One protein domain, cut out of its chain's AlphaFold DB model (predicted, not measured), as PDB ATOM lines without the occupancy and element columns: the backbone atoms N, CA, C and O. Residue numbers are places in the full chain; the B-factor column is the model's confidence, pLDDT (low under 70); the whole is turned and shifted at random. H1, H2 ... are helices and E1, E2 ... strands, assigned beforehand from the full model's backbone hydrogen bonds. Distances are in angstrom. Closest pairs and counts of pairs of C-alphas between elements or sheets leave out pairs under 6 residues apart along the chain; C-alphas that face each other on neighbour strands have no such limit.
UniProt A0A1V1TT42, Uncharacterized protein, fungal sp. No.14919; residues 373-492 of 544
ATOM      1  N   TRP A 373     100.020 174.122 114.922       89.62
ATOM      2  CA  TRP A 373      98.957 173.242 115.401       89.62
ATOM      3  C   TRP A 373      99.103 171.843 114.792       89.62
ATOM      4  O   TRP A 373      98.158 171.269 114.262       89.62
ATOM      5  N   GLY A 374     100.315 171.296 114.872       87.56
ATOM      6  CA  GLY A 374     100.703 170.011 114.286       87.56
ATOM      7  C   GLY A 374     101.580 170.168 113.047       87.56
ATOM      8  O   GLY A 374     101.964 171.281 112.686       87.56
ATOM      9  N   ASP A 375     101.905 169.035 112.430       90.75
ATOM     10  CA  ASP A 375     102.760 168.983 111.250       90.75
ATOM     11  C   ASP A 375     101.984 169.294 109.959       90.75
ATOM     12  O   ASP A 375     100.871 168.805 109.743       90.75
ATOM     13  N   SER A 376     102.581 170.123 109.100       89.88
ATOM     14  CA  SER A 376     101.965 170.541 107.835       89.88
ATOM     15  C   SER A 376     101.959 169.420 106.800       89.88
ATOM     16  O   SER A 376     101.006 169.307 106.028       89.88
ATOM     17  N   ALA A 377     103.000 168.579 106.779       90.56
ATOM     18  CA  ALA A 377     103.106 167.497 105.811       90.56
ATOM     19  C   ALA A 377     102.061 166.422 106.102       90.56
ATOM     20  O   ALA A 377     101.267 166.099 105.220       90.56
ATOM     21  N   SER A 378     101.983 165.962 107.350       92.38
ATOM     22  CA  SER A 378     100.949 165.038 107.816       92.38
ATOM     23  C   SER A 378      99.545 165.541 107.466       92.38
ATOM     24  O   SER A 378      98.765 164.802 106.872       92.38
ATOM     25  N   PHE A 379      99.251 166.822 107.717       94.12
ATOM     26  CA  PHE A 379      97.953 167.407 107.378       94.12
ATOM     27  C   PHE A 379      97.661 167.391 105.864       94.12
ATOM     28  O   PHE A 379      96.557 167.016 105.467       94.12
ATOM     29  N   ARG A 380      98.639 167.732 105.006       93.12
ATOM     30  CA  ARG A 380      98.495 167.642 103.537       93.12
ATOM     31  C   ARG A 380      98.209 166.217 103.065       93.12
ATOM     32  O   ARG A 380      97.317 166.033 102.241       93.12
ATOM     33  N   TYR A 381      98.935 165.228 103.582       93.25
ATOM     34  CA  TYR A 381      98.734 163.828 103.204       93.25
ATOM     35  C   TYR A 381      97.358 163.319 103.632       93.25
ATOM     36  O   TYR A 381      96.646 162.755 102.808       93.25
ATOM     37  N   THR A 382      96.920 163.621 104.858       94.38
ATOM     38  CA  THR A 382      95.573 163.246 105.314       94.38
ATOM     39  C   THR A 382      94.477 163.896 104.466       94.38
ATOM     40  O   THR A 382      93.501 163.238 104.115       94.38
ATOM     41  N   CYS A 383      94.641 165.166 104.072       94.62
ATOM     42  CA  CYS A 383      93.741 165.804 103.111       94.62
ATOM     43  C   CYS A 383      93.689 165.048 101.774       94.62
ATOM     44  O   CYS A 383      92.601 164.825 101.249       94.62
ATOM     45  N   LEU A 384      94.841 164.642 101.231       94.12
ATOM     46  CA  LEU A 384      94.916 163.910  99.968       94.12
ATOM     47  C   LEU A 384      94.216 162.545 100.054       94.12
ATOM     48  O   LEU A 384      93.508 162.173  99.120       94.12
ATOM     49  N   ASP A 385      94.373 161.829 101.166       93.56
ATOM     50  CA  ASP A 385      93.722 160.534 101.380       93.56
ATOM     51  C   ASP A 385      92.200 160.672 101.485       93.56
ATOM     52  O   ASP A 385      91.471 159.934 100.827       93.56
ATOM     53  N   ILE A 386      91.700 161.689 102.193       93.69
ATOM     54  CA  ILE A 386      90.256 161.975 102.238       93.69
ATOM     55  C   ILE A 386      89.715 162.302 100.848       93.69
ATOM     56  O   ILE A 386      88.622 161.867 100.495       93.69
ATOM     57  N   MET A 387      90.456 163.072 100.049       93.38
ATOM     58  CA  MET A 387      90.028 163.399  98.691       93.38
ATOM     59  C   MET A 387      89.981 162.157  97.796       93.38
ATOM     60  O   MET A 387      89.055 162.041  96.996       93.38
ATOM     61  N   ARG A 388      90.920 161.212  97.960       92.62
ATOM     62  CA  ARG A 388      90.884 159.911  97.271       92.62
ATOM     63  C   ARG A 388      89.627 159.138  97.644       92.62
ATOM     64  O   ARG A 388      88.879 158.770  96.746       92.62
ATOM     65  N   GLU A 389      89.365 158.965  98.937       91.69
ATOM     66  CA  GLU A 389      88.165 158.279  99.437       91.69
ATOM     67  C   GLU A 389      86.875 158.951  98.947       91.69
ATOM     68  O   GLU A 389      85.965 158.290  98.454       91.69
ATOM     69  N   TYR A 390      86.809 160.284  99.002       91.38
ATOM     70  CA  TYR A 390      85.666 161.045  98.502       91.38
ATOM     71  C   TYR A 390      85.456 160.863  96.995       91.38
ATOM     72  O   TYR A 390      84.319 160.770  96.540       91.38
ATOM     73  N   SER A 391      86.537 160.791  96.211       91.38
ATOM     74  CA  SER A 391      86.459 160.689  94.750       91.38
ATOM     75  C   SER A 391      85.793 159.404  94.250       91.38
ATOM     76  O   SER A 391      85.209 159.428  93.168       91.38
ATOM     77  N   TRP A 392      85.830 158.321  95.037       89.38
ATOM     78  CA  TRP A 392      85.129 157.069  94.733       89.38
ATOM     79  C   TRP A 392      83.613 157.171  94.937       89.38
ATOM     80  O   TRP A 392      82.861 156.464  94.275       89.38
ATOM     81  N   ASN A 393      83.171 158.066  95.825       85.38
ATOM     82  CA  ASN A 393      81.783 158.167  96.283       85.38
ATOM     83  C   ASN A 393      81.065 159.447  95.811       85.38
ATOM     84  O   ASN A 393      79.872 159.619  96.062       85.38
ATOM     85  N   ALA A 394      81.769 160.368  95.152       84.19
ATOM     86  CA  ALA A 394      81.211 161.633  94.687       84.19
ATOM     87  C   ALA A 394      80.453 161.478  93.357       84.19
ATOM     88  O   ALA A 394      80.983 160.926  92.397       84.19
ATOM     89  N   ALA A 395      79.244 162.046  93.277       79.94
ATOM     90  CA  ALA A 395      78.447 162.074  92.045       79.94
ATOM     91  C   ALA A 395      79.103 162.910  90.927       79.94
ATOM     92  O   ALA A 395      79.083 162.509  89.767       79.94
ATOM     93  N   ASP A 396      79.720 164.042  91.288       81.56
ATOM     94  CA  ASP A 396      80.633 164.798  90.425       81.56
ATOM     95  C   ASP A 396      82.034 164.798  91.044       81.56
ATOM     96  O   ASP A 396      82.252 165.331  92.143       81.56
ATOM     97  N   ASN A 397      82.970 164.177  90.327       84.81
ATOM     98  CA  ASN A 397      84.349 163.994  90.749       84.81
ATOM     99  C   ASN A 397      85.332 164.983  90.098       84.81
ATOM    100  O   ASN A 397      86.488 165.029  90.521       84.81
ATOM    101  N   GLN A 398      84.913 165.799  89.123       84.25
ATOM    102  CA  GLN A 398      85.820 166.719  88.424       84.25
ATOM    103  C   GLN A 398      86.517 167.707  89.381       84.25
ATOM    104  O   GLN A 398      87.752 167.802  89.329       84.25
ATOM    105  N   PRO A 399      85.807 168.375  90.319       83.50
ATOM    106  CA  PRO A 399      86.437 169.334  91.228       83.50
ATOM    107  C   PRO A 399      87.454 168.679  92.168       83.50
ATOM    108  O   PRO A 399      88.557 169.195  92.361       83.50
ATOM    109  N   VAL A 400      87.122 167.505  92.724       88.69
ATOM    110  CA  VAL A 400      88.022 166.796  93.645       88.69
ATOM    111  C   VAL A 400      89.239 166.227  92.915       88.69
ATOM    112  O   VAL A 400      90.345 166.339  93.435       88.69
ATOM    113  N   GLN A 401      89.089 165.705  91.694       88.75
ATOM    114  CA  GLN A 401      90.212 165.198  90.896       88.75
ATOM    115  C   GLN A 401      91.199 166.313  90.525       88.75
ATOM    116  O   GLN A 401      92.419 166.134  90.629       88.75
ATOM    117  N   HIS A 402      90.690 167.492  90.149       88.12
ATOM    118  CA  HIS A 402      91.527 168.662  89.888       88.12
ATOM    119  C   HIS A 402      92.325 169.068  91.134       88.12
ATOM    120  O   HIS A 402      93.556 169.165  91.092       88.12
ATOM    121  N   ALA A 403      91.636 169.219  92.264       89.25
ATOM    122  CA  ALA A 403      92.241 169.600  93.530       89.25
ATOM    123  C   ALA A 403      93.245 168.542  94.046       89.25
ATOM    124  O   ALA A 403      94.306 168.897  94.564       89.25
ATOM    125  N   MET A 404      92.977 167.246  93.844       91.69
ATOM    126  CA  MET A 404      93.903 166.150  94.167       91.69
ATOM    127  C   MET A 404      95.198 166.240  93.366       91.69
ATOM    128  O   MET A 404      96.275 166.025  93.918       91.69
ATOM    129  N   LYS A 405      95.116 166.558  92.068       90.62
ATOM    130  CA  LYS A 405      96.296 166.708  91.206       90.62
ATOM    131  C   LYS A 405      97.190 167.855  91.675       90.62
ATOM    132  O   LYS A 405      98.413 167.712  91.652       90.62
ATOM    133  N   ILE A 406      96.585 168.963  92.109       89.12
ATOM    134  CA  ILE A 406      97.299 170.095  92.711       89.12
ATOM    135  C   ILE A 406      97.953 169.644  94.021       89.12
ATOM    136  O   ILE A 406      99.175 169.672  94.133       89.12
ATOM    137  N   LEU A 407      97.175 169.129  94.977       90.75
ATOM    138  CA  LEU A 407      97.691 168.766  96.299       90.75
ATOM    139  C   LEU A 407      98.767 167.668  96.244       90.75
ATOM    140  O   LEU A 407      99.747 167.742  96.980       90.75
ATOM    141  N   LYS A 408      98.641 166.690  95.336       92.81
ATOM    142  CA  LYS A 408      99.668 165.661  95.110       92.81
ATOM    143  C   LYS A 408     100.990 166.276  94.643       92.81
ATOM    144  O   LYS A 408     102.027 165.963  95.214       92.81
ATOM    145  N   ARG A 409     100.952 167.208  93.682       91.50
ATOM    146  CA  ARG A 409     102.147 167.934  93.213       91.50
ATOM    147  C   ARG A 409     102.848 168.669  94.361       91.50
ATOM    148  O   ARG A 409     104.072 168.648  94.439       91.50
ATOM    149  N   ILE A 410     102.074 169.288  95.254       89.62
ATOM    150  CA  ILE A 410     102.598 169.977  96.442       89.62
ATOM    151  C   ILE A 410     103.250 168.988  97.414       89.62
ATOM    152  O   ILE A 410     104.284 169.301  98.000       89.62
ATOM    153  N   CYS A 411     102.653 167.809  97.619       88.81
ATOM    154  CA  CYS A 411     103.238 166.769  98.465       88.81
ATOM    155  C   CYS A 411     104.563 166.239  97.901       88.81
ATOM    156  O   CYS A 411     105.496 166.039  98.676       88.81
ATOM    157  N   ASP A 412     104.655 166.075  96.578       89.81
ATOM    158  CA  ASP A 412     105.846 165.561  95.890       89.81
ATOM    159  C   ASP A 412     106.995 166.595  95.850       89.81
ATOM    160  O   ASP A 412     108.164 166.224  95.937       89.81
ATOM    161  N   ASN A 413     106.687 167.897  95.749       88.44
ATOM    162  CA  ASN A 413     107.674 168.985  95.778       88.44
ATOM    163  C   ASN A 413     107.228 170.162  96.680       88.44
ATOM    164  O   ASN A 413     106.784 171.205  96.184       88.44
ATOM    165  N   PRO A 414     107.380 170.040  98.012       81.25
ATOM    166  CA  PRO A 414     106.921 171.063  98.954       81.25
ATOM    167  C   PRO A 414     107.723 172.372  98.875       81.25
ATOM    168  O   PRO A 414     107.184 173.440  99.174       81.25
ATOM    169  N   GLU A 415     108.989 172.318  98.452       80.69
ATOM    170  CA  GLU A 415     109.860 173.494  98.329       80.69
ATOM    171  C   GLU A 415     109.462 174.394  97.148       80.69
ATOM    172  O   GLU A 415     109.518 175.619  97.264       80.69
ATOM    173  N   GLY A 416     108.995 173.804  96.041       77.25
ATOM    174  CA  GLY A 416     108.494 174.538  94.874       77.25
ATOM    175  C   GLY A 416     107.103 175.157  95.063       77.25
ATOM    176  O   GLY A 416     106.743 176.084  94.343       77.25
ATOM    177  N   ALA A 417     106.337 174.691  96.055       70.69
ATOM    178  CA  ALA A 417     104.940 175.068  96.280       70.69
ATOM    179  C   ALA A 417     104.726 175.997  97.495       70.69
ATOM    180  O   ALA A 417     103.617 176.111  98.019       70.69
ATOM    181  N   LYS A 418     105.771 176.702  97.960       71.25
ATOM    182  CA  LYS A 418     105.731 177.549  99.176       71.25
ATOM    183  C   LYS A 418     104.690 178.678  99.165       71.25
ATOM    184  O   LYS A 418     104.410 179.261 100.218       71.25
ATOM    185  N   HIS A 419     104.156 179.012  97.994       75.12
ATOM    186  CA  HIS A 419     103.191 180.091  97.793       75.12
ATOM    187  C   HIS A 419     101.773 179.599  97.486       75.12
ATOM    188  O   HIS A 419     100.869 180.428  97.416       75.12
ATOM    189  N   GLU A 420     101.558 178.288  97.355       82.69
ATOM    190  CA  GLU A 420     100.236 177.742  97.047       82.69
ATOM    191  C   GLU A 420      99.313 177.800  98.275       82.69
ATOM    192  O   GLU A 420      99.695 177.509  99.418       82.69
ATOM    193  N   HIS A 421      98.068 178.207  98.039       84.00
ATOM    194  CA  HIS A 421      97.071 178.401  99.084       84.00
ATOM    195  C   HIS A 421      96.025 177.293  99.058       84.00
ATOM    196  O   HIS A 421      95.496 176.938  98.010       84.00
ATOM    197  N   TYR A 422      95.596 176.839 100.240       88.25
ATOM    198  CA  TYR A 422      94.476 175.898 100.346       88.25
ATOM    199  C   TYR A 422      93.169 176.434  99.752       88.25
ATOM    200  O   TYR A 422      92.267 175.658  99.454       88.25
ATOM    201  N   ARG A 423      93.066 177.754  99.552       84.00
ATOM    202  CA  ARG A 423      91.942 178.379  98.854       84.00
ATOM    203  C   ARG A 423      91.830 177.935  97.396       84.00
ATOM    204  O   ARG A 423      90.720 177.848  96.908       84.00
ATOM    205  N   GLU A 424      92.941 177.655  96.729       82.56
ATOM    206  CA  GLU A 424      92.953 177.196  95.330       82.56
ATOM    207  C   GLU A 424      92.632 175.699  95.217       82.56
ATOM    208  O   GLU A 424      92.341 175.209  94.136       82.56
ATOM    209  N   ILE A 425      92.678 174.973  96.338       87.25
ATOM    210  CA  ILE A 425      92.438 173.527  96.401       87.25
ATOM    211  C   ILE A 425      91.014 173.244  96.879       87.25
ATOM    212  O   ILE A 425      90.305 172.444  96.286       87.25
ATOM    213  N   PHE A 426      90.598 173.881  97.974       88.00
ATOM    214  CA  PHE A 426      89.307 173.635  98.623       88.00
ATOM    215  C   PHE A 426      88.292 174.761  98.420       88.00
ATOM    216  O   PHE A 426      87.148 174.615  98.851       88.00
ATOM    217  N   GLY A 427      88.723 175.892  97.857       73.00
ATOM    218  CA  GLY A 427      87.890 177.068  97.639       73.00
ATOM    219  C   GLY A 427      87.278 177.143  96.248       73.00
ATOM    220  O   GLY A 427      87.510 176.299  95.392       73.00
ATOM    221  N   ASP A 428      86.451 178.166  96.063       64.69
ATOM    222  CA  ASP A 428      85.646 178.363  94.862       64.69
ATOM    223  C   ASP A 428      86.477 178.962  93.715       64.69
ATOM    224  O   ASP A 428      87.210 179.939  93.918       64.69
ATOM    225  N   HIS A 429      86.343 178.396  92.514       52.62
ATOM    226  CA  HIS A 429      86.909 178.977  91.299       52.62
ATOM    227  C   HIS A 429      85.976 180.025  90.673       52.62
ATOM    228  O   HIS A 429      86.480 180.918  89.992       52.62
ATOM    229  N   ILE A 430      84.654 179.970  90.898       45.00
ATOM    230  CA  ILE A 430      83.664 180.859  90.268       45.00
ATOM    231  C   ILE A 430      82.367 180.863  91.094       45.00
ATOM    232  O   ILE A 430      81.589 179.936  90.933       45.00
ATOM    233  N   VAL A 431      82.123 181.930  91.878       43.28
ATOM    234  CA  VAL A 431      80.840 182.501  92.403       43.28
ATOM    235  C   VAL A 431      79.680 181.527  92.740       43.28
ATOM    236  O   VAL A 431      78.535 181.949  92.894       43.28
ATOM    237  N   SER A 432      79.926 180.237  92.902       46.06
ATOM    238  CA  SER A 432      78.902 179.207  93.023       46.06
ATOM    239  C   SER A 432      78.895 178.674  94.444       46.06
ATOM    240  O   SER A 432      79.899 178.680  95.154       46.06
ATOM    241  N   GLU A 433      77.732 178.224  94.892       50.62
ATOM    242  CA  GLU A 433      77.533 177.674  96.233       50.62
ATOM    243  C   GLU A 433      78.275 176.335  96.466       50.62
ATOM    244  O   GLU A 433      78.105 175.725  97.519       50.62
ATOM    245  N   ASP A 434      79.122 175.879  95.531       61.22
ATOM    246  CA  ASP A 434      79.784 174.571  95.553       61.22
ATOM    247  C   ASP A 434      81.227 174.644  96.099       61.22
ATOM    248  O   ASP A 434      82.226 174.616  95.378       61.22
ATOM    249  N   PHE A 435      81.350 174.780  97.421       80.38
ATOM    250  CA  PHE A 435      82.640 174.842  98.113       80.38
ATOM    251  C   PHE A 435      83.147 173.425  98.456       80.38
ATOM    252  O   PHE A 435      82.654 172.783  99.389       80.38
ATOM    253  N   LEU A 436      84.175 172.936  97.744       87.81
ATOM    254  CA  LEU A 436      84.703 171.565  97.899       87.81
ATOM    255  C   LEU A 436      85.059 171.217  99.354       87.81
ATOM    256  O   LEU A 436      84.784 170.107  99.809       87.81
ATOM    257  N   GLY A 437      85.631 172.155 100.115       88.50
ATOM    258  CA  GLY A 437      85.951 171.909 101.522       88.50
ATOM    259  C   GLY A 437      84.729 171.579 102.398       88.50
ATOM    260  O   GLY A 437      84.853 170.795 103.334       88.50
ATOM    261  N   GLU A 438      83.544 172.112 102.085       88.81
ATOM    262  CA  GLU A 438      82.294 171.833 102.810       88.81
ATOM    263  C   GLU A 438      81.735 170.468 102.434       88.81
ATOM    264  O   GLU A 438      81.315 169.723 103.315       88.81
ATOM    265  N   ARG A 439      81.815 170.098 101.151       89.12
ATOM    266  CA  ARG A 439      81.470 168.746 100.690       89.12
ATOM    267  C   ARG A 439      82.325 167.687 101.378       89.12
ATOM    268  O   ARG A 439      81.794 166.691 101.861       89.12
ATOM    269  N   LEU A 440      83.635 167.926 101.471       91.38
ATOM    270  CA  LEU A 440      84.556 167.033 102.174       91.38
ATOM    271  C   LEU A 440      84.255 166.975 103.676       91.38
ATOM    272  O   LEU A 440      84.258 165.888 104.244       91.38
ATOM    273  N   LEU A 441      83.947 168.105 104.324       92.31
ATOM    274  CA  LEU A 441      83.536 168.106 105.733       92.31
ATOM    275  C   LEU A 441      82.261 167.296 105.966       92.31
ATOM    276  O   LEU A 441      82.257 166.420 106.827       92.31
ATOM    277  N   ALA A 442      81.214 167.552 105.180       90.94
ATOM    278  CA  ALA A 442      79.947 166.837 105.280       90.94
ATOM    279  C   ALA A 442      80.143 165.328 105.068       90.94
ATOM    280  O   ALA A 442      79.591 164.518 105.811       90.94
ATOM    281  N   TYR A 443      80.994 164.947 104.113       92.06
ATOM    282  CA  TYR A 443      81.354 163.553 103.878       92.06
ATOM    283  C   TYR A 443      82.058 162.913 105.086       92.06
ATOM    284  O   TYR A 443      81.689 161.813 105.494       92.06
ATOM    285  N   ILE A 444      83.032 163.588 105.707       92.25
ATOM    286  CA  ILE A 444      83.713 163.072 106.909       92.25
ATOM    287  C   ILE A 444      82.734 162.929 108.085       92.25
ATOM    288  O   ILE A 444      82.830 161.980 108.860       92.25
ATOM    289  N   GLU A 445      81.795 163.864 108.237       90.94
ATOM    290  CA  GLU A 445      80.804 163.835 109.317       90.94
ATOM    291  C   GLU A 445      79.778 162.707 109.155       90.94
ATOM    292  O   GLU A 445      79.379 162.108 110.155       90.94
ATOM    293  N   GLN A 446      79.400 162.383 107.914       92.19
ATOM    294  CA  GLN A 446      78.465 161.301 107.593       92.19
ATOM    295  C   GLN A 446      79.109 159.904 107.680       92.19
ATOM    296  O   GLN A 446      78.430 158.940 108.034       92.19
ATOM    297  N   ASN A 447      80.416 159.776 107.425       91.81
ATOM    298  CA  ASN A 447      81.122 158.490 107.414       91.81
ATOM    299  C   ASN A 447      81.828 158.189 108.746       91.81
ATOM    300  O   ASN A 447      82.986 158.556 108.961       91.81
ATOM    301  N   GLN A 448      81.154 157.456 109.642       89.06
ATOM    302  CA  GLN A 448      81.715 157.101 110.954       89.06
ATOM    303  C   GLN A 448      83.013 156.283 110.880       89.06
ATOM    304  O   GLN A 448      83.887 156.472 111.725       89.06
ATOM    305  N   GLU A 449      83.154 155.384 109.903       88.88
ATOM    306  CA  GLU A 449      84.355 154.550 109.753       88.88
ATOM    307  C   GLU A 449      85.576 155.383 109.361       88.88
ATOM    308  O   GLU A 449      86.603 155.323 110.041       88.88
ATOM    309  N   LEU A 450      85.430 156.253 108.355       89.81
ATOM    310  CA  LEU A 450      86.463 157.213 107.967       89.81
ATOM    311  C   LEU A 450      86.824 158.133 109.138       89.81
ATOM    312  O   LEU A 450      87.991 158.357 109.438       89.81
ATOM    313  N   ARG A 451      85.830 158.629 109.879       89.31
ATOM    314  CA  ARG A 451      86.088 159.479 111.048       89.31
ATOM    315  C   ARG A 451      86.896 158.767 112.141       89.31
ATOM    316  O   ARG A 451      87.642 159.434 112.855       89.31
ATOM    317  N   ARG A 452      86.751 157.444 112.291       89.00
ATOM    318  CA  ARG A 452      87.531 156.635 113.247       89.00
ATOM    319  C   ARG A 452      88.961 156.370 112.774       89.00
ATOM    320  O   ARG A 452      89.826 156.212 113.631       89.00
ATOM    321  N   SER A 453      89.212 156.321 111.463       91.25
ATOM    322  CA  SER A 453      90.555 156.097 110.905       91.25
ATOM    323  C   SER A 453      91.419 157.365 110.867       91.25
ATOM    324  O   SER A 453      92.646 157.274 110.881       91.25
ATOM    325  N   LEU A 454      90.799 158.550 110.862       91.75
ATOM    326  CA  LEU A 454      91.506 159.831 110.839       91.75
ATOM    327  C   LEU A 454      92.200 160.169 112.176       91.75
ATOM    328  O   LEU A 454      91.699 159.825 113.252       91.75
ATOM    329  N   PRO A 455      93.312 160.936 112.148       92.88
ATOM    330  CA  PRO A 455      93.912 161.489 113.359       92.88
ATOM    331  C   PRO A 455      92.888 162.291 114.174       92.88
ATOM    332  O   PRO A 455      92.146 163.111 113.627       92.88
ATOM    333  N   ARG A 456      92.867 162.098 115.501       87.69
ATOM    334  CA  ARG A 456      91.870 162.724 116.400       87.69
ATOM    335  C   ARG A 456      91.824 164.252 116.301       87.69
ATOM    336  O   ARG A 456      90.792 164.860 116.570       87.69
ATOM    337  N   ASP A 457      92.939 164.875 115.943       89.56
ATOM    338  CA  ASP A 457      93.094 166.319 115.819       89.56
ATOM    339  C   ASP A 457      92.922 166.836 114.380       89.56
ATOM    340  O   ASP A 457      92.941 168.051 114.178       89.56
ATOM    341  N   PHE A 458      92.712 165.960 113.389       93.06
ATOM    342  CA  PHE A 458      92.531 166.350 111.991       93.06
ATOM    343  C   PHE A 458      91.219 167.101 111.775       93.06
ATOM    344  O   PHE A 458      91.238 168.214 111.254       93.06
ATOM    345  N   LEU A 459      90.088 166.524 112.198       92.44
ATOM    346  CA  LEU A 459      88.765 167.101 111.941       92.44
ATOM    347  C   LEU A 459      88.659 168.550 112.463       92.44
ATOM    348  O   LEU A 459      88.335 169.420 111.663       92.44
ATOM    349  N   PRO A 460      89.052 168.881 113.713       92.12
ATOM    350  CA  PRO A 460      89.065 170.271 114.177       92.12
ATOM    351  C   PRO A 460      89.927 171.216 113.327       92.12
ATOM    352  O   PRO A 460      89.556 172.375 113.133       92.12
ATOM    353  N   LYS A 461      91.076 170.753 112.814       93.00
ATOM    354  CA  LYS A 461      91.949 171.553 111.938       93.00
ATOM    355  C   LYS A 461      91.315 171.751 110.568       93.00
ATOM    356  O   LYS A 461      91.325 172.858 110.050       93.00
ATOM    357  N   PHE A 462      90.732 170.704 109.992       93.31
ATOM    358  CA  PHE A 462      90.099 170.785 108.682       93.31
ATOM    359  C   PHE A 462      88.829 171.644 108.722       93.31
ATOM    360  O   PHE A 462      88.687 172.545 107.897       93.31
ATOM    361  N   THR A 463      87.985 171.486 109.748       91.69
ATOM    362  CA  THR A 463      86.854 172.390 110.011       91.69
ATOM    363  C   THR A 463      87.340 173.829 110.114       91.69
ATOM    364  O   THR A 463      86.803 174.719 109.454       91.69
ATOM    365  N   LYS A 464      88.423 174.068 110.868       89.19
ATOM    366  CA  LYS A 464      88.967 175.416 111.012       89.19
ATOM    367  C   LYS A 464      89.487 175.990 109.697       89.19
ATOM    368  O   LYS A 464      89.280 177.172 109.435       89.19
ATOM    369  N   LEU A 465      90.158 175.182 108.879       89.69
ATOM    370  CA  LEU A 465      90.620 175.577 107.551       89.69
ATOM    371  C   LEU A 465      89.446 176.006 106.672       89.69
ATOM    372  O   LEU A 465      89.481 177.098 106.111       89.69
ATOM    373  N   VAL A 466      88.387 175.201 106.605       88.50
ATOM    374  CA  VAL A 466      87.184 175.526 105.827       88.50
ATOM    375  C   VAL A 466      86.537 176.822 106.318       88.50
ATOM    376  O   VAL A 466      86.255 177.699 105.504       88.50
ATOM    377  N   GLU A 467      86.401 177.021 107.631       84.19
ATOM    378  CA  GLU A 467      85.905 178.289 108.189       84.19
ATOM    379  C   GLU A 467      86.761 179.501 107.773       84.19
ATOM    380  O   GLU A 467      86.234 180.565 107.426       84.19
ATOM    381  N   ILE A 468      88.092 179.357 107.794       80.69
ATOM    382  CA  ILE A 468      89.037 180.406 107.380       80.69
ATOM    383  C   ILE A 468      88.829 180.760 105.904       80.69
ATOM    384  O   ILE A 468      88.764 181.947 105.547       80.69
ATOM    385  N   LEU A 469      88.712 179.735 105.058       81.69
ATOM    386  CA  LEU A 469      88.538 179.860 103.616       81.69
ATOM    387  C   LEU A 469      87.186 180.488 103.252       81.69
ATOM    388  O   LEU A 469      87.156 181.399 102.424       81.69
ATOM    389  N   ARG A 470      86.097 180.106 103.937       75.81
ATOM    390  CA  ARG A 470      84.782 180.763 103.811       75.81
ATOM    391  C   ARG A 470      84.761 182.181 104.373       75.81
ATOM    392  O   ARG A 470      83.866 182.968 104.071       75.81
ATOM    393  N   GLY A 471      85.744 182.521 105.205       69.94
ATOM    394  CA  GLY A 471      85.785 183.787 105.925       69.94
ATOM    395  C   GLY A 471      84.750 183.878 107.044       69.94
ATOM    396  O   GLY A 471      84.433 184.988 107.457       69.94
ATOM    397  N   THR A 472      84.238 182.744 107.530       67.44
ATOM    398  CA  THR A 472      83.337 182.680 108.692       67.44
ATOM    399  C   THR A 472      84.104 182.742 110.010       67.44
ATOM    400  O   THR A 472      83.532 183.118 111.031       67.44
ATOM    401  N   SER A 473      85.405 182.423 110.013       64.06
ATOM    402  CA  SER A 473      86.236 182.507 111.215       64.06
ATOM    403  C   SER A 473      87.708 182.834 110.936       64.06
ATOM    404  O   SER A 473      88.215 182.631 109.837       64.06
ATOM    405  N   GLY A 474      88.416 183.300 111.970       65.88
ATOM    406  CA  GLY A 474      89.863 183.540 111.951       65.88
ATOM    407  C   GLY A 474      90.275 184.987 111.657       65.88
ATOM    408  O   GLY A 474      89.494 185.792 111.158       65.88
ATOM    409  N   SER A 475      91.526 185.319 111.988       69.81
ATOM    410  CA  SER A 475      92.123 186.632 111.712       69.81
ATOM    411  C   SER A 475      92.666 186.714 110.278       69.81
ATOM    412  O   SER A 475      92.909 185.695 109.628       69.81
ATOM    413  N   LYS A 476      92.918 187.936 109.785       70.12
ATOM    414  CA  LYS A 476      93.573 188.192 108.484       70.12
ATOM    415  C   LYS A 476      94.900 187.421 108.358       70.12
ATOM    416  O   LYS A 476      95.125 186.749 107.361       70.12
ATOM    417  N   ARG A 477      95.711 187.392 109.423       74.06
ATOM    418  CA  ARG A 477      96.952 186.595 109.494       74.06
ATOM    419  C   ARG A 477      96.726 185.090 109.376       74.06
ATOM    420  O   ARG A 477      97.537 184.392 108.770       74.06
ATOM    421  N   LEU A 478      95.654 184.563 109.969       77.00
ATOM    422  CA  LEU A 478      95.359 183.131 109.908       77.00
ATOM    423  C   LEU A 478      94.956 182.699 108.489       77.00
ATOM    424  O   LEU A 478      95.342 181.621 108.052       77.00
ATOM    425  N   LEU A 479      94.249 183.563 107.752       76.31
ATOM    426  CA  LEU A 479      93.966 183.361 106.328       76.31
ATOM    427  C   LEU A 479      95.245 183.346 105.488       76.31
ATOM    428  O   LEU A 479      95.455 182.429 104.700       76.31
ATOM    429  N   ASP A 480      96.107 184.339 105.673       73.25
ATOM    430  CA  ASP A 480      97.349 184.458 104.906       73.25
ATOM    431  C   ASP A 480      98.326 183.311 105.183       73.25
ATOM    432  O   ASP A 480      99.118 182.937 104.320       73.25
ATOM    433  N   THR A 481      98.247 182.718 106.373       76.31
ATOM    434  CA  THR A 481      99.031 181.537 106.757       76.31
ATOM    435  C   THR A 481      98.326 180.208 106.490       76.31
ATOM    436  O   THR A 481      98.920 179.156 106.741       76.31
ATOM    437  N   ALA A 482      97.121 180.217 105.905       81.44
ATOM    438  CA  ALA A 482      96.456 179.036 105.348       81.44
ATOM    439  C   ALA A 482      97.090 178.596 104.007       81.44
ATOM    440  O   ALA A 482      96.398 178.255 103.043       81.44
ATOM    441  N   ARG A 483      98.425 178.647 103.934       84.44
ATOM    442  CA  ARG A 483      99.235 178.082 102.852       84.44
ATOM    443  C   ARG A 483      99.496 176.615 103.116       84.44
ATOM    444  O   ARG A 483      99.561 176.183 104.271       84.44
ATOM    445  N   THR A 484      99.685 175.873 102.039       82.94
ATOM    446  CA  THR A 484      99.825 174.416 102.073       82.94
ATOM    447  C   THR A 484     101.048 173.953 102.857       82.94
ATOM    448  O   THR A 484     100.994 172.920 103.520       82.94
ATOM    449  N   ASN A 485     102.124 174.738 102.872       83.19
ATOM    450  CA  ASN A 485     103.365 174.447 103.592       83.19
ATOM    451  C   ASN A 485     103.399 174.934 105.054       83.19
ATOM    452  O   ASN A 485     104.263 174.498 105.810       83.19
ATOM    453  N   THR A 486     102.511 175.845 105.467       84.44
ATOM    454  CA  THR A 486     102.568 176.454 106.811       84.44
ATOM    455  C   THR A 486     101.415 176.082 107.728       84.44
ATOM    456  O   THR A 486     101.578 176.154 108.945       84.44
ATOM    457  N   TYR A 487     100.248 175.758 107.181       88.12
ATOM    458  CA  TYR A 487      99.086 175.320 107.952       88.12
ATOM    459  C   TYR A 487      99.246 173.830 108.315       88.12
ATOM    460  O   TYR A 487      99.791 173.088 107.498       88.12
ATOM    461  N   PRO A 488      98.815 173.353 109.500       91.06
ATOM    462  CA  PRO A 488      97.898 173.964 110.470       91.06
ATOM    463  C   PRO A 488      98.535 174.951 111.458       91.06
ATOM    464  O   PRO A 488      99.530 174.668 112.126       91.06
ATOM    465  N   LYS A 489      97.886 176.111 111.621       88.25
ATOM    466  CA  LYS A 489      98.197 177.115 112.653       88.25
ATOM    467  C   LYS A 489      96.944 177.510 113.422       88.25
ATOM    468  O   LYS A 489      95.829 177.391 112.917       88.25
ATOM    469  N   ARG A 490      97.131 178.016 114.641       85.25
ATOM    470  CA  ARG A 490      96.065 178.627 115.452       85.25
ATOM    471  C   ARG A 490      96.575 179.863 116.181       85.25
ATOM    472  O   ARG A 490      97.772 179.969 116.449       85.25
ATOM    473  N   SER A 491      95.668 180.774 116.519       81.06
ATOM    474  CA  SER A 491      95.984 181.912 117.381       81.06
ATOM    475  C   SER A 491      96.396 181.446 118.782       81.06
ATOM    476  O   SER A 491      95.992 180.371 119.242       81.06
ATOM    477  N   LEU A 492      97.227 182.244 119.460       79.88
ATOM    478  CA  LEU A 492      97.576 182.001 120.863       79.88
ATOM    479  C   LEU A 492      96.336 182.042 121.762       79.88
ATOM    480  O   LEU A 492      96.139 181.133 122.569       79.88
TER     481      LEU A 492
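This is residues 373 to 492 of the 544 residues of an uncharacterized protein of fungal sp. No.14919 (UniProt A0A1V1TT42). Two pairs of helices make a rounded body: a hairpin of the two longest helices, H1 and H2, and a second antiparallel pair, H4 and H6, set about crosswise to H1. The short H3 packs on H2 and on one part of H6, H5 makes a corner with H4, and the short H7 and the strand E1 lie at the other end of the body from H5. The printed part has 120 residues, with seven named helices and one named strand in the order H1 H2 H3 H4 H5 H6 H7 E1, and its class is mostly helix. It is compact, with a radius of gyration of the C-alphas of 13.4 A and spans of 36 by 30 by 28 A.

H1, residues 376 to 393, begins at C-alpha 376 (101.965, 170.541, 107.835) and is 26.3 A long from first to last C-alpha. H2, residues 398 to 412, is 21.4 A long. H3 is residues 422 to 426. H4, residues 436 to 446, is 15.4 A long and begins at C-alpha 436 (84.703, 171.565, 97.899). H5 is residues 448 to 453. H6, residues 458 to 470, is 18.3 A long. H7 is residues 476 to 480. E1, residues 489 to 491, ends at C-alpha 491 (95.984, 181.912, 117.381) and pairs with no named strand.

H1 and H2 form a helical hairpin; they touch at a shallow tilt of 29 degrees, opposite ways, and their closest C-alphas, those of Leu 384 and Met 404, are 6.3 A apart. H2 touches H3 with residues 403 to 407 alone, closest at the C-alphas of Ala 403 and Ile 425, 4.9 A. H1 touches H4 with residues 386 to 390 alone, about perpendicular at 76 degrees; the closest C-alphas are those of Tyr 390 and Leu 440, 7.1 A. H4 touches H6, opposite ways at a shallow tilt of 34.8 degrees, only just short of steep; the closest C-alphas are those of Gly 437 and Val 466, 5.8 A. H4 and H5 only just touch, only at the corner, with 3 pairs of C-alphas within 8 A, the closest those of Ile 444 and Arg 451, 6.0 A. H6 and H7 only just touch, with 3 pairs of C-alphas within 8 A, closest at Ile 468 and Leu 479, 5.8 A. H6 and E1 are near each other, while H2 and H6 are apart. Every O i to N i+4 pair is within hydrogen-bond range in H2, H3, H4, H5, H6 and H7; in H1 it is 12 of 14.

The two C-alphas farthest apart, those of Ala 395 and Leu 492, are 39.9 A apart. The printed part has no cut and no long link. Its mean pLDDT is 84.2, with residues 428 to 434 and 471 to 475 under 70.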